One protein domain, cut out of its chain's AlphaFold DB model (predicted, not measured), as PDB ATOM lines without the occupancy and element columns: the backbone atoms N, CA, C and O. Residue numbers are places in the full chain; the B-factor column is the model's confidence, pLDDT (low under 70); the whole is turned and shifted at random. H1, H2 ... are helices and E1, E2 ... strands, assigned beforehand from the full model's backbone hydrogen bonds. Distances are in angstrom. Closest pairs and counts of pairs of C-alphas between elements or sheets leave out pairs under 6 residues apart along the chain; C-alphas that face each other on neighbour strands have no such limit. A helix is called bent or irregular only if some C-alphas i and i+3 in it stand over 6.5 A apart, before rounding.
ATOM      1  N   GLU A  65       9.539 -12.635 -11.571       91.62
ATOM      2  CA  GLU A  65      10.968 -12.863 -11.799       91.62
ATOM      3  C   GLU A  65      11.237 -14.235 -12.430       91.62
ATOM      4  O   GLU A  65      11.839 -14.312 -13.503       91.62
ATOM      5  N   THR A  66      10.712 -15.306 -11.828       91.31
ATOM      6  CA  THR A  66      10.882 -16.677 -12.327       91.31
ATOM      7  C   THR A  66      10.264 -16.850 -13.710       91.31
ATOM      8  O   THR A  66      10.880 -17.442 -14.595       91.31
ATOM      9  N   GLY A  67       9.072 -16.293 -13.934       90.06
ATOM     10  CA  GLY A  67       8.410 -16.315 -15.235       90.06
ATOM     11  C   GLY A  67       9.239 -15.632 -16.322       90.06
ATOM     12  O   GLY A  67       9.452 -16.214 -17.381       90.06
ATOM     13  N   GLN A  68       9.773 -14.438 -16.047       91.31
ATOM     14  CA  GLN A  68      10.608 -13.698 -16.997       91.31
ATOM     15  C   GLN A  68      11.962 -14.371 -17.241       91.31
ATOM     16  O   GLN A  68      12.462 -14.357 -18.365       91.31
ATOM     17  N   ALA A  69      12.572 -14.970 -16.217       92.44
ATOM     18  CA  ALA A  69      13.805 -15.733 -16.380       92.44
ATOM     19  C   ALA A  69      13.599 -16.929 -17.323       92.44
ATOM     20  O   ALA A  69      14.391 -17.132 -18.248       92.44
ATOM     21  N   TRP A  70      12.512 -17.685 -17.136       91.38
ATOM     22  CA  TRP A  70      12.149 -18.800 -18.012       91.38
ATOM     23  C   TRP A  70      11.771 -18.355 -19.418       91.38
ATOM     24  O   TRP A  70      12.265 -18.947 -20.371       91.38
ATOM     25  N   LYS A  71      10.974 -17.293 -19.558       88.25
ATOM     26  CA  LYS A  71      10.598 -16.742 -20.864       88.25
ATOM     27  C   LYS A  71      11.833 -16.384 -21.692       88.25
ATOM     28  O   LYS A  71      11.972 -16.838 -22.823       88.25
ATOM     29  N   ARG A  72      12.789 -15.662 -21.097       88.56
ATOM     30  CA  ARG A  72      14.046 -15.323 -21.777       88.56
ATOM     31  C   ARG A  72      14.815 -16.567 -22.205       88.56
ATOM     32  O   ARG A  72      15.353 -16.603 -23.300       88.56
ATOM     33  N   LEU A  73      14.900 -17.580 -21.347       87.25
ATOM     34  CA  LEU A  73      15.709 -18.770 -21.616       87.25
ATOM     35  C   LEU A  73      15.074 -19.709 -22.653       87.25
ATOM     36  O   LEU A  73      15.771 -20.215 -23.525       87.25
ATOM     37  N   ALA A  74      13.776 -19.965 -22.522       83.81
ATOM     38  CA  ALA A  74      13.092 -21.078 -23.171       83.81
ATOM     39  C   ALA A  74      12.075 -20.651 -24.241       83.81
ATOM     40  O   ALA A  74      11.549 -21.515 -24.935       83.81
ATOM     41  N   GLU A  75      11.785 -19.353 -24.377       80.25
ATOM     42  CA  GLU A  75      10.835 -18.822 -25.365       80.25
ATOM     43  C   GLU A  75      11.512 -17.786 -26.268       80.25
ATOM     44  O   GLU A  75      11.664 -18.028 -27.463       80.25
ATOM     45  N   ASP A  76      12.013 -16.687 -25.700       83.25
ATOM     46  CA  ASP A  76      12.576 -15.576 -26.483       83.25
ATOM     47  C   ASP A  76      13.879 -15.975 -27.207       83.25
ATOM     48  O   ASP A  76      14.143 -15.523 -28.320       83.25
ATOM     49  N   ASN A  77      14.686 -16.850 -26.595       71.75
ATOM     50  CA  ASN A  77      15.959 -17.330 -27.147       71.75
ATOM     51  C   ASN A  77      15.855 -18.695 -27.845       71.75
ATOM     52  O   ASN A  77      16.874 -19.277 -28.213       71.75
ATOM     53  N   MET A  78      14.645 -19.225 -28.051       71.88
ATOM     54  CA  MET A  78      14.437 -20.557 -28.637       71.88
ATOM     55  C   MET A  78      14.671 -20.613 -30.163       71.88
ATOM     56  O   MET A  78      14.345 -21.614 -30.799       71.88
ATOM     57  N   GLY A  79      15.207 -19.528 -30.736       72.31
ATOM     58  CA  GLY A  79      15.243 -19.213 -32.162       72.31
ATOM     59  C   GLY A  79      15.525 -20.401 -33.083       72.31
ATOM     60  O   GLY A  79      16.400 -21.231 -32.831       72.31
ATOM     61  N   GLY A  80      14.765 -20.457 -34.175       83.81
ATOM     62  CA  GLY A  80      15.017 -21.368 -35.280       83.81
ATOM     63  C   GLY A  80      15.946 -20.732 -36.308       83.81
ATOM     64  O   GLY A  80      15.929 -19.519 -36.517       83.81
ATOM     65  N   PHE A  81      16.738 -21.559 -36.973       88.88
ATOM     66  CA  PHE A  81      17.502 -21.177 -38.153       88.88
ATOM     67  C   PHE A  81      17.203 -22.160 -39.281       88.88
ATOM     68  O   PHE A  81      16.703 -23.260 -39.044       88.88
ATOM     69  N   SER A  82      17.456 -21.748 -40.518       92.12
ATOM     70  CA  SER A  82      17.259 -22.609 -41.677       92.12
ATOM     71  C   SER A  82      18.566 -23.276 -42.092       92.12
ATOM     72  O   SER A  82      19.639 -22.677 -42.026       92.12
ATOM     73  N   ILE A  83      18.469 -24.530 -42.520       93.06
ATOM     74  CA  ILE A  83      19.575 -25.287 -43.115       93.06
ATOM     75  C   ILE A  83      19.139 -25.899 -44.446       93.06
ATOM     76  O   ILE A  83      17.940 -26.043 -44.697       93.06
ATOM     77  N   SER A  84      20.105 -26.256 -45.295       94.06
ATOM     78  CA  SER A  84      19.820 -26.937 -46.559       94.06
ATOM     79  C   SER A  84      19.289 -28.353 -46.329       94.06
ATOM     80  O   SER A  84      19.501 -28.952 -45.268       94.06
ATOM     81  N   VAL A  85      18.617 -28.903 -47.339       93.56
ATOM     82  CA  VAL A  85      18.134 -30.289 -47.323       93.56
ATOM     83  C   VAL A  85      19.260 -31.302 -47.097       93.56
ATOM     84  O   VAL A  85      19.072 -32.245 -46.329       93.56
ATOM     85  N   GLU A  86      20.446 -31.093 -47.677       92.88
ATOM     86  CA  GLU A  86      21.585 -32.008 -47.529       92.88
ATOM     87  C   GLU A  86      22.061 -32.058 -46.077       92.88
ATOM     88  O   GLU A  86      22.293 -33.139 -45.536       92.88
ATOM     89  N   LEU A  87      22.173 -30.896 -45.422       93.19
ATOM     90  CA  LEU A  87      22.554 -30.843 -44.013       93.19
ATOM     91  C   LEU A  87      21.448 -31.420 -43.123       93.19
ATOM     92  O   LEU A  87      21.740 -32.119 -42.157       93.19
ATOM     93  N   PHE A  88      20.179 -31.185 -43.463       92.94
ATOM     94  CA  PHE A  88      19.052 -31.732 -42.713       92.94
ATOM     95  C   PHE A  88      19.034 -33.268 -42.733       92.94
ATOM     96  O   PHE A  88      18.863 -33.883 -41.684       92.94
ATOM     97  N   GLN A  89      19.300 -33.896 -43.883       92.50
ATOM     98  CA  GLN A  89      19.402 -35.360 -44.003       92.50
ATOM     99  C   GLN A  89      20.548 -35.964 -43.178       92.50
ATOM    100  O   GLN A  89      20.483 -37.132 -42.802       92.50
ATOM    101  N   GLN A  90      21.599 -35.191 -42.885       92.94
ATOM    102  CA  GLN A  90      22.710 -35.652 -42.045       92.94
ATOM    103  C   GLN A  90      22.358 -35.661 -40.554       92.94
ATOM    104  O   GLN A  90      22.902 -36.470 -39.805       92.94
ATOM    105  N   VAL A  91      21.480 -34.755 -40.116       89.19
ATOM    106  CA  VAL A  91      21.157 -34.558 -38.691       89.19
ATOM    107  C   VAL A  91      19.772 -35.070 -38.298       89.19
ATOM    108  O   VAL A  91      19.474 -35.154 -37.107       89.19
ATOM    109  N   ASN A  92      18.928 -35.426 -39.268       86.88
ATOM    110  CA  ASN A  92      17.590 -35.953 -39.043       86.88
ATOM    111  C   ASN A  92      17.357 -37.226 -39.882       86.88
ATOM    112  O   ASN A  92      17.541 -37.191 -41.100       86.88
ATOM    113  N   PRO A  93      16.927 -38.347 -39.268       81.50
ATOM    114  CA  PRO A  93      16.713 -39.615 -39.970       81.50
ATOM    115  C   PRO A  93      15.598 -39.602 -41.028       81.50
ATOM    116  O   PRO A  93      15.503 -40.556 -41.798       81.50
ATOM    117  N   SER A  94      14.732 -38.582 -41.071       86.88
ATOM    118  CA  SER A  94      13.643 -38.498 -42.052       86.88
ATOM    119  C   SER A  94      13.332 -37.060 -42.458       86.88
ATOM    120  O   SER A  94      13.216 -36.184 -41.605       86.88
ATOM    121  N   LEU A  95      13.123 -36.830 -43.759       86.06
ATOM    122  CA  LEU A  95      12.652 -35.544 -44.289       86.06
ATOM    123  C   LEU A  95      11.203 -35.235 -43.893       86.06
ATOM    124  O   LEU A  95      10.854 -34.070 -43.722       86.06
ATOM    125  N   GLU A  96      10.383 -36.269 -43.698       87.06
ATOM    126  CA  GLU A  96       8.951 -36.137 -43.393       87.06
ATOM    127  C   GLU A  96       8.690 -35.521 -42.012       87.06
ATOM    128  O   GLU A  96       7.604 -35.019 -41.742       87.06
ATOM    129  N   THR A  97       9.680 -35.553 -41.115       84.56
ATOM    130  CA  THR A  97       9.572 -34.948 -39.777       84.56
ATOM    131  C   THR A  97       9.986 -33.477 -39.765       84.56
ATOM    132  O   THR A  97       9.852 -32.804 -38.743       84.56
ATOM    133  N   GLY A  98      10.523 -32.972 -40.879       85.31
ATOM    134  CA  GLY A  98      11.032 -31.618 -41.002       85.31
ATOM    135  C   GLY A  98       9.976 -30.604 -41.407       85.31
ATOM    136  O   GLY A  98       9.113 -30.868 -42.238       85.31
ATOM    137  N   ILE A  99      10.097 -29.392 -40.870       87.56
ATOM    138  CA  ILE A  99       9.289 -28.250 -41.304       87.56
ATOM    139  C   ILE A  99      10.060 -27.514 -42.396       87.56
ATOM    140  O   ILE A  99      11.132 -26.963 -42.139       87.56
ATOM    141  N   ARG A 100       9.512 -27.493 -43.614       89.75
ATOM    142  CA  ARG A 100      10.073 -26.708 -44.721       89.75
ATOM    143  C   ARG A 100       9.838 -25.217 -44.509       89.75
ATOM    144  O   ARG A 100       8.774 -24.812 -44.043       89.75
ATOM    145  N   VAL A 101      10.820 -24.404 -44.889       88.44
ATOM    146  CA  VAL A 101      10.685 -22.944 -44.907       88.44
ATOM    147  C   VAL A 101       9.749 -22.555 -46.059       88.44
ATOM    148  O   VAL A 101      10.031 -22.905 -47.208       88.44
ATOM    149  N   PRO A 102       8.636 -21.849 -45.795       84.56
ATOM    150  CA  PRO A 102       7.729 -21.418 -46.852       84.56
ATOM    151  C   PRO A 102       8.389 -20.409 -47.800       84.56
ATOM    152  O   PRO A 102       9.167 -19.565 -47.367       84.56
ATOM    153  N   HIS A 103       7.993 -20.435 -49.075       82.94
ATOM    154  CA  HIS A 103       8.315 -19.408 -50.083       82.94
ATOM    155  C   HIS A 103       9.801 -19.241 -50.465       82.94
ATOM    156  O   HIS A 103      10.137 -18.279 -51.154       82.94
ATOM    157  N   GLU A 104      10.680 -20.169 -50.089       79.94
ATOM    158  CA  GLU A 104      12.059 -20.223 -50.593       79.94
ATOM    159  C   GLU A 104      12.121 -21.008 -51.918       79.94
ATOM    160  O   GLU A 104      11.396 -21.983 -52.109       79.94
ATOM    161  N   LEU A 105      12.987 -20.576 -52.843       74.44
ATOM    162  CA  LEU A 105      13.237 -21.285 -54.111       74.44
ATOM    163  C   LEU A 105      14.030 -22.583 -53.904       74.44
ATOM    164  O   LEU A 105      13.915 -23.512 -54.700       74.44
ATOM    165  N   GLU A 106      14.844 -22.624 -52.851       84.12
ATOM    166  CA  GLU A 106      15.645 -23.777 -52.457       84.12
ATOM    167  C   GLU A 106      15.019 -24.457 -51.241       84.12
ATOM    168  O   GLU A 106      14.559 -23.794 -50.307       84.12
ATOM    169  N   ASP A 107      15.045 -25.790 -51.231       86.94
ATOM    170  CA  ASP A 107      14.531 -26.577 -50.117       86.94
ATOM    171  C   ASP A 107      15.366 -26.341 -48.854       86.94
ATOM    172  O   ASP A 107      16.486 -26.840 -48.701       86.94
ATOM    173  N   LYS A 108      14.780 -25.595 -47.918       92.19
ATOM    174  CA  LYS A 108      15.340 -25.336 -46.594       92.19
ATOM    175  C   LYS A 108      14.416 -25.847 -45.509       92.19
ATOM    176  O   LYS A 108      13.193 -25.791 -45.633       92.19
ATOM    177  N   TYR A 109      15.018 -26.292 -44.416       93.12
ATOM    178  CA  TYR A 109      14.304 -26.801 -43.252       93.12
ATOM    179  C   TYR A 109      14.590 -25.946 -42.030       93.12
ATOM    180  O   TYR A 109      15.728 -25.534 -41.802       93.12
ATOM    181  N   VAL A 110      13.546 -25.696 -41.242       90.88
ATOM    182  CA  VAL A 110      13.658 -25.038 -39.943       90.88
ATOM    183  C   VAL A 110      14.230 -26.035 -38.946       90.88
ATOM    184  O   VAL A 110      13.697 -27.129 -38.761       90.88
ATOM    185  N   VAL A 111      15.304 -25.636 -38.277       89.38
ATOM    186  CA  VAL A 111      15.922 -26.392 -37.194       89.38
ATOM    187  C   VAL A 111      16.139 -25.502 -35.979       89.38
ATOM    188  O   VAL A 111      16.230 -24.280 -36.074       89.38
ATOM    189  N   THR A 112      16.231 -26.135 -34.817       88.62
ATOM    190  CA  THR A 112      16.648 -25.503 -33.565       88.62
ATOM    191  C   THR A 112      17.630 -26.426 -32.857       88.62
ATOM    192  O   THR A 112      17.706 -27.623 -33.154       88.62
ATOM    193  N   PHE A 113      18.390 -25.888 -31.910       87.69
ATOM    194  CA  PHE A 113      19.252 -26.715 -31.081       87.69
ATOM    195  C   PHE A 113      18.413 -27.577 -30.135       87.69
ATOM    196  O   PHE A 113      17.510 -27.093 -29.456       87.69
ATOM    197  N   ASP A 114      18.765 -28.858 -30.028       85.12
ATOM    198  CA  ASP A 114      18.040 -29.820 -29.194       85.12
ATOM    199  C   ASP A 114      17.939 -29.389 -27.719       85.12
ATOM    200  O   ASP A 114      16.914 -29.586 -27.066       85.12
ATOM    201  N   VAL A 115      18.975 -28.718 -27.206       87.19
ATOM    202  CA  VAL A 115      18.973 -28.158 -25.846       87.19
ATOM    203  C   VAL A 115      17.869 -27.115 -25.644       87.19
ATOM    204  O   VAL A 115      17.256 -27.086 -24.580       87.19
ATOM    205  N   LEU A 116      17.563 -26.299 -26.656       87.56
ATOM    206  CA  LEU A 116      16.523 -25.271 -26.566       87.56
ATOM    207  C   LEU A 116      15.135 -25.913 -26.510       87.56
ATOM    208  O   LEU A 116      14.326 -25.548 -25.660       87.56
ATOM    209  N   ARG A 117      14.901 -26.948 -27.326       83.38
ATOM    210  CA  ARG A 117      13.669 -27.749 -27.274       83.38
ATOM    211  C   ARG A 117      13.490 -28.430 -25.916       83.38
ATOM    212  O   ARG A 117      12.405 -28.374 -25.350       83.38
ATOM    213  N   LYS A 118      14.557 -28.991 -25.340       87.00
ATOM    214  CA  LYS A 118      14.525 -29.567 -23.983       87.00
ATOM    215  C   LYS A 118      14.187 -28.530 -22.911       87.00
ATOM    216  O   LYS A 118      13.396 -28.819 -22.017       87.00
ATOM    217  N   LEU A 119      14.748 -27.322 -22.993       89.12
ATOM    218  CA  LEU A 119      14.451 -26.239 -22.049       89.12
ATOM    219  C   LEU A 119      13.005 -25.745 -22.166       89.12
ATOM    220  O   LEU A 119      12.367 -25.502 -21.142       89.12
ATOM    221  N   HIS A 120      12.477 -25.649 -23.387       84.75
ATOM    222  CA  HIS A 120      11.066 -25.357 -23.636       84.75
ATOM    223  C   HIS A 120      10.157 -26.399 -22.981       84.75
ATOM    224  O   HIS A 120       9.336 -26.054 -22.133       84.75
ATOM    225  N   CYS A 121      10.384 -27.678 -23.277       83.50
ATOM    226  CA  CYS A 121       9.660 -28.802 -22.688       83.50
ATOM    227  C   CYS A 121       9.737 -28.817 -21.149       83.50
ATOM    228  O   CYS A 121       8.731 -29.008 -20.466       83.50
ATOM    229  N   LEU A 122      10.912 -28.545 -20.577       88.06
ATOM    230  CA  LEU A 122      11.087 -28.457 -19.128       88.06
ATOM    231  C   LEU A 122      10.274 -27.306 -18.514       88.06
ATOM    232  O   LEU A 122       9.670 -27.477 -17.452       88.06
ATOM    233  N   ASN A 123      10.217 -26.148 -19.178       87.88
ATOM    234  CA  ASN A 123       9.383 -25.033 -18.734       87.88
ATOM    235  C   ASN A 123       7.888 -25.393 -18.784       87.88
ATOM    236  O   ASN A 123       7.171 -25.069 -17.838       87.88
ATOM    237  N   LEU A 124       7.434 -26.119 -19.816       82.81
ATOM    238  CA  LEU A 124       6.050 -26.611 -19.909       82.81
ATOM    239  C   LEU A 124       5.691 -27.508 -18.723       82.81
ATOM    240  O   LEU A 124       4.669 -27.306 -18.067       82.81
ATOM    241  N   ILE A 125       6.557 -28.476 -18.411       84.88
ATOM    242  CA  ILE A 125       6.364 -29.376 -17.269       84.88
ATOM    243  C   ILE A 125       6.293 -28.564 -15.973       84.88
ATOM    244  O   ILE A 125       5.364 -28.749 -15.187       84.88
ATOM    245  N   ARG A 126       7.218 -27.614 -15.775       87.88
ATOM    246  CA  ARG A 126       7.222 -26.723 -14.608       87.88
ATOM    247  C   ARG A 126       5.906 -25.953 -14.478       87.88
ATOM    248  O   ARG A 126       5.332 -25.933 -13.395       87.88
ATOM    249  N   GLN A 127       5.431 -25.324 -15.552       84.56
ATOM    250  CA  GLN A 127       4.185 -24.550 -15.553       84.56
ATOM    251  C   GLN A 127       2.959 -25.428 -15.281       84.56
ATOM    252  O   GLN A 127       2.046 -24.989 -14.586       84.56
ATOM    253  N   SER A 128       2.966 -26.685 -15.740       80.62
ATOM    254  CA  SER A 128       1.854 -27.622 -15.532       80.62
ATOM    255  C   SER A 128       1.570 -27.950 -14.057       80.62
ATOM    256  O   SER A 128       0.465 -28.378 -13.732       80.62
ATOM    257  N   PHE A 129       2.529 -27.712 -13.151       82.50
ATOM    258  CA  PHE A 129       2.325 -27.839 -11.703       82.50
ATOM    259  C   PHE A 129       1.607 -26.636 -11.069       82.50
ATOM    260  O   PHE A 129       1.234 -26.707  -9.900       82.50
ATOM    261  N   TYR A 130       1.407 -25.542 -11.811       84.50
ATOM    262  CA  TYR A 130       0.834 -24.288 -11.312       84.50
ATOM    263  C   TYR A 130      -0.282 -23.750 -12.227       84.50
ATOM    264  O   TYR A 130      -0.155 -22.647 -12.767       84.50
ATOM    265  N   PRO A 131      -1.382 -24.502 -12.409       75.75
ATOM    266  CA  PRO A 131      -2.451 -24.149 -13.348       75.75
ATOM    267  C   PRO A 131      -3.079 -22.778 -13.058       75.75
ATOM    268  O   PRO A 131      -3.324 -22.015 -13.987       75.75
ATOM    269  N   ASP A 132      -3.240 -22.411 -11.783       80.75
ATOM    270  CA  ASP A 132      -3.814 -21.117 -11.384       80.75
ATOM    271  C   ASP A 132      -2.920 -19.922 -11.760       80.75
ATOM    272  O   ASP A 132      -3.399 -18.807 -11.946       80.75
ATOM    273  N   SER A 133      -1.603 -20.140 -11.853       83.50
ATOM    274  CA  SER A 133      -0.622 -19.095 -12.193       83.50
ATOM    275  C   SER A 133      -0.367 -18.979 -13.695       83.50
ATOM    276  O   SER A 133       0.175 -17.968 -14.143       83.50
ATOM    277  N   TYR A 134      -0.737 -20.001 -14.468       78.38
ATOM    278  CA  TYR A 134      -0.550 -20.061 -15.917       78.38
ATOM    279  C   TYR A 134      -1.846 -20.477 -16.637       78.38
ATOM    280  O   TYR A 134      -1.834 -21.458 -17.382       78.38
ATOM    281  N   PRO A 135      -2.961 -19.744 -16.443       66.56
ATOM    282  CA  PRO A 135      -4.259 -20.119 -17.010       66.56
ATOM    283  C   PRO A 135      -4.286 -20.024 -18.542       66.56
ATOM    284  O   PRO A 135      -4.962 -20.810 -19.199       66.56
ATOM    285  N   ASP A 136      -3.505 -19.099 -19.111       65.25
ATOM    286  CA  ASP A 136      -3.544 -18.761 -20.536       65.25
ATOM    287  C   ASP A 136      -2.368 -19.311 -21.353       65.25
ATOM    288  O   ASP A 136      -2.161 -18.900 -22.499       65.25
ATOM    289  N   TYR A 137      -1.555 -20.212 -20.792       62.97
ATOM    290  CA  TYR A 137      -0.353 -20.649 -21.496       62.97
ATOM    291  C   TYR A 137      -0.698 -21.462 -22.752       62.97
ATOM    292  O   TYR A 137      -1.395 -22.478 -22.696       62.97
ATOM    293  N   GLN A 138      -0.176 -21.006 -23.894       53.38
ATOM    294  CA  GLN A 138      -0.595 -21.410 -25.241       53.38
ATOM    295  C   GLN A 138      -0.404 -22.901 -25.574       53.38
ATOM    296  O   GLN A 138      -0.990 -23.369 -26.540       53.38
ATOM    297  N   GLY A 139       0.364 -23.657 -24.781       55.59
ATOM    298  CA  GLY A 139       0.506 -25.114 -24.939       55.59
ATOM    299  C   GLY A 139      -0.610 -25.949 -24.296       55.59
ATOM    300  O   GLY A 139      -0.706 -27.145 -24.561       55.59
ATOM    301  N   PHE A 140      -1.441 -25.345 -23.438       56.53
ATOM    302  CA  PHE A 140      -2.481 -26.055 -22.682       56.53
ATOM    303  C   PHE A 140      -3.843 -25.357 -22.684       56.53
ATOM    304  O   PHE A 140      -4.851 -25.991 -22.372       56.53
ATOM    305  N   ASN A 141      -3.903 -24.076 -23.053       53.38
ATOM    306  CA  ASN A 141      -5.163 -23.348 -23.135       53.38
ATOM    307  C   ASN A 141      -6.039 -23.933 -24.257       53.38
ATOM    308  O   ASN A 141      -5.621 -24.008 -25.410       53.38
ATOM    309  N   GLY A 142      -7.232 -24.419 -23.909       56.94
ATOM    310  CA  GLY A 142      -8.110 -25.154 -24.827       56.94
ATOM    311  C   GLY A 142      -7.701 -26.608 -25.111       56.94
ATOM    312  O   GLY A 142      -8.448 -27.315 -25.788       56.94
ATOM    313  N   HIS A 143      -6.572 -27.092 -24.580       59.47
ATOM    314  CA  HIS A 143      -6.227 -28.512 -24.645       59.47
ATOM    315  C   HIS A 143      -7.019 -29.295 -23.596       59.47
ATOM    316  O   HIS A 143      -7.186 -28.875 -22.451       59.47
ATOM    317  N   THR A 144      -7.486 -30.481 -23.978       63.66
ATOM    318  CA  THR A 144      -8.054 -31.442 -23.030       63.66
ATOM    319  C   THR A 144      -6.984 -31.889 -22.030       63.66
ATOM    320  O   THR A 144      -5.781 -31.779 -22.283       63.66
ATOM    321  N   SER A 145      -7.401 -32.462 -20.898       67.56
ATOM    322  CA  SER A 145      -6.480 -33.111 -19.950       67.56
ATOM    323  C   SER A 145      -5.554 -34.133 -20.632       67.56
ATOM    324  O   SER A 145      -4.401 -34.283 -20.226       67.56
ATOM    325  N   GLU A 146      -6.034 -34.773 -21.699       69.62
ATOM    326  CA  GLU A 146      -5.275 -35.659 -22.583       69.62
ATOM    327  C   GLU A 146      -4.208 -34.909 -23.398       69.62
ATOM    328  O   GLU A 146      -3.056 -35.321 -23.402       69.62
ATOM    329  N   GLY A 147      -4.525 -33.760 -24.006       66.88
ATOM    330  CA  GLY A 147      -3.536 -32.939 -24.722       66.88
ATOM    331  C   GLY A 147      -2.409 -32.420 -23.820       66.88
ATOM    332  O   GLY A 147      -1.252 -32.353 -24.242       66.88
ATOM    333  N   VAL A 148      -2.730 -32.120 -22.556       68.19
ATOM    334  CA  VAL A 148      -1.743 -31.767 -21.523       68.19
ATOM    335  C   VAL A 148      -0.864 -32.972 -21.169       68.19
ATOM    336  O   VAL A 148       0.348 -32.840 -20.996       68.19
ATOM    337  N   GLN A 149      -1.461 -34.160 -21.062       70.25
ATOM    338  CA  GLN A 149      -0.741 -35.401 -20.789       70.25
ATOM    339  C   GLN A 149       0.198 -35.785 -21.935       70.25
ATOM    340  O   GLN A 149       1.367 -36.038 -21.667       70.25
ATOM    341  N   VAL A 150      -0.266 -35.740 -23.186       71.31
ATOM    342  CA  VAL A 150       0.557 -36.025 -24.371       71.31
ATOM    343  C   VAL A 150       1.777 -35.114 -24.416       71.31
ATOM    344  O   VAL A 150       2.887 -35.593 -24.618       71.31
ATOM    345  N   HIS A 151       1.611 -33.814 -24.160       71.19
ATOM    346  CA  HIS A 151       2.755 -32.907 -24.083       71.19
ATOM    347  C   HIS A 151       3.724 -33.313 -22.974       71.19
ATOM    348  O   HIS A 151       4.916 -33.404 -23.238       71.19
ATOM    349  N   ARG A 152       3.246 -33.629 -21.762       71.12
ATOM    350  CA  ARG A 152       4.124 -34.120 -20.683       71.12
ATOM    351  C   ARG A 152       4.868 -35.402 -21.058       71.12
ATOM    352  O   ARG A 152       6.017 -35.540 -20.663       71.12
ATOM    353  N   GLU A 153       4.234 -36.311 -21.791       71.62
ATOM    354  CA  GLU A 153       4.811 -37.604 -22.181       71.62
ATOM    355  C   GLU A 153       5.775 -37.500 -23.369       71.62
ATOM    356  O   GLU A 153       6.775 -38.206 -23.387       71.62
ATOM    357  N   HIS A 154       5.530 -36.605 -24.334       70.00
ATOM    358  CA  HIS A 154       6.450 -36.375 -25.457       70.00
ATOM    359  C   HIS A 154       7.674 -35.538 -25.041       70.00
ATOM    360  O   HIS A 154       8.731 -35.631 -25.671       70.00
ATOM    361  N   CYS A 155       7.526 -34.685 -24.023       63.97
ATOM    362  CA  CYS A 155       8.565 -33.769 -23.548       63.97
ATOM    363  C   CYS A 155       9.767 -34.461 -22.869       63.97
ATOM    364  O   CYS A 155      10.730 -33.760 -22.547       63.97
ATOM    365  N   ILE A 156       9.710 -35.778 -22.620       59.09
ATOM    366  CA  ILE A 156      10.710 -36.563 -21.870       59.09
ATOM    367  C   ILE A 156      11.412 -37.562 -22.789       59.09
ATOM    368  O   ILE A 156      10.708 -38.270 -23.541       59.09
TER     369      ILE A 156
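This is residues 65 to 156 of the 156 residues of an uncharacterized protein of Botryotinia fuckeliana (strain B05.10) (UniProt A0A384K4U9). Picture a loose, elongated model with two parts: at one end a small pair of antiparallel strands, E1 and E2, with the short helix H2 and a wide loop beside it, and at the other end three helices, with H3 between H1 and H4. Residues 141 to 146 stick out from the helical end. The printed part has 92 residues and is mostly helix, with four named helices and two named strands, in the order H1, E1, H2, E2, H3, H4; the sheet's order is E1, E2. The whole is loose, with a radius of gyration of the C-alphas of 15.7 A, and spans 45 by 30 by 24 A.

Begin with H1, residues 65 to 76, which touches H3, residues 114 to 128, with its residues 70 to 75 alone. Their closest C-alphas, those of Ala 74 and His 120, are 4.8 A apart, and the helices run opposite ways at a steep tilt of 39 degrees. Next find E1, residues 81 to 84, and its antiparallel neighbour E2, residues 108 to 111, at 138 degrees between their directions; N 81 and O 111 are 2.9 A apart and N 83 and O 109 are 3.0 A apart, both within hydrogen-bond range. A tight link joins E1 to H2, residues 85 to 91; the closest C-alphas of H2 and E2 are those of Val 85 and Lys 108, 5.7 A apart. Residues 99 to 100 also pair antiparallel with residues 109 to 110 of E2. H4, residues 145 to 154, and H3 form a helical hairpin; they only just touch, with 3 pairs of C-alphas within 8 A, the closest being Ile 125 and Arg 152 at 6.3 A. They run opposite ways at a shallow tilt of 32 degrees, only just short of steep. H1 and H4 are apart. Every O i to N i+4 pair is within hydrogen-bond range in H2, H3 and H4, and 7 of 8 are in H1.

Find C-alpha 65 at (10.968, -12.863, -11.799); from there H1 runs 15.0 A, and it is irregular, but only just: C-alphas 73 and 76 are 6.6 A apart. E1 is 10.5 A long, H2 10.1 A and E2 9.5 A. At C-alpha 114, (18.040, -29.820, -29.194), H3 begins, and it runs 21.3 A. H4 runs 14.4 A to C-alpha 154 at (6.450, -36.375, -25.457).

The two C-alphas farthest apart, those of Leu 105 and Asp 132, are 46.0 A apart. The printed part has no cut. Look for the long links at residues 92 to 107 and 129 to 144. The mean pLDDT of the printed part is 81.1, and it is under 70 at residues 135 to 148 and 155 to 156.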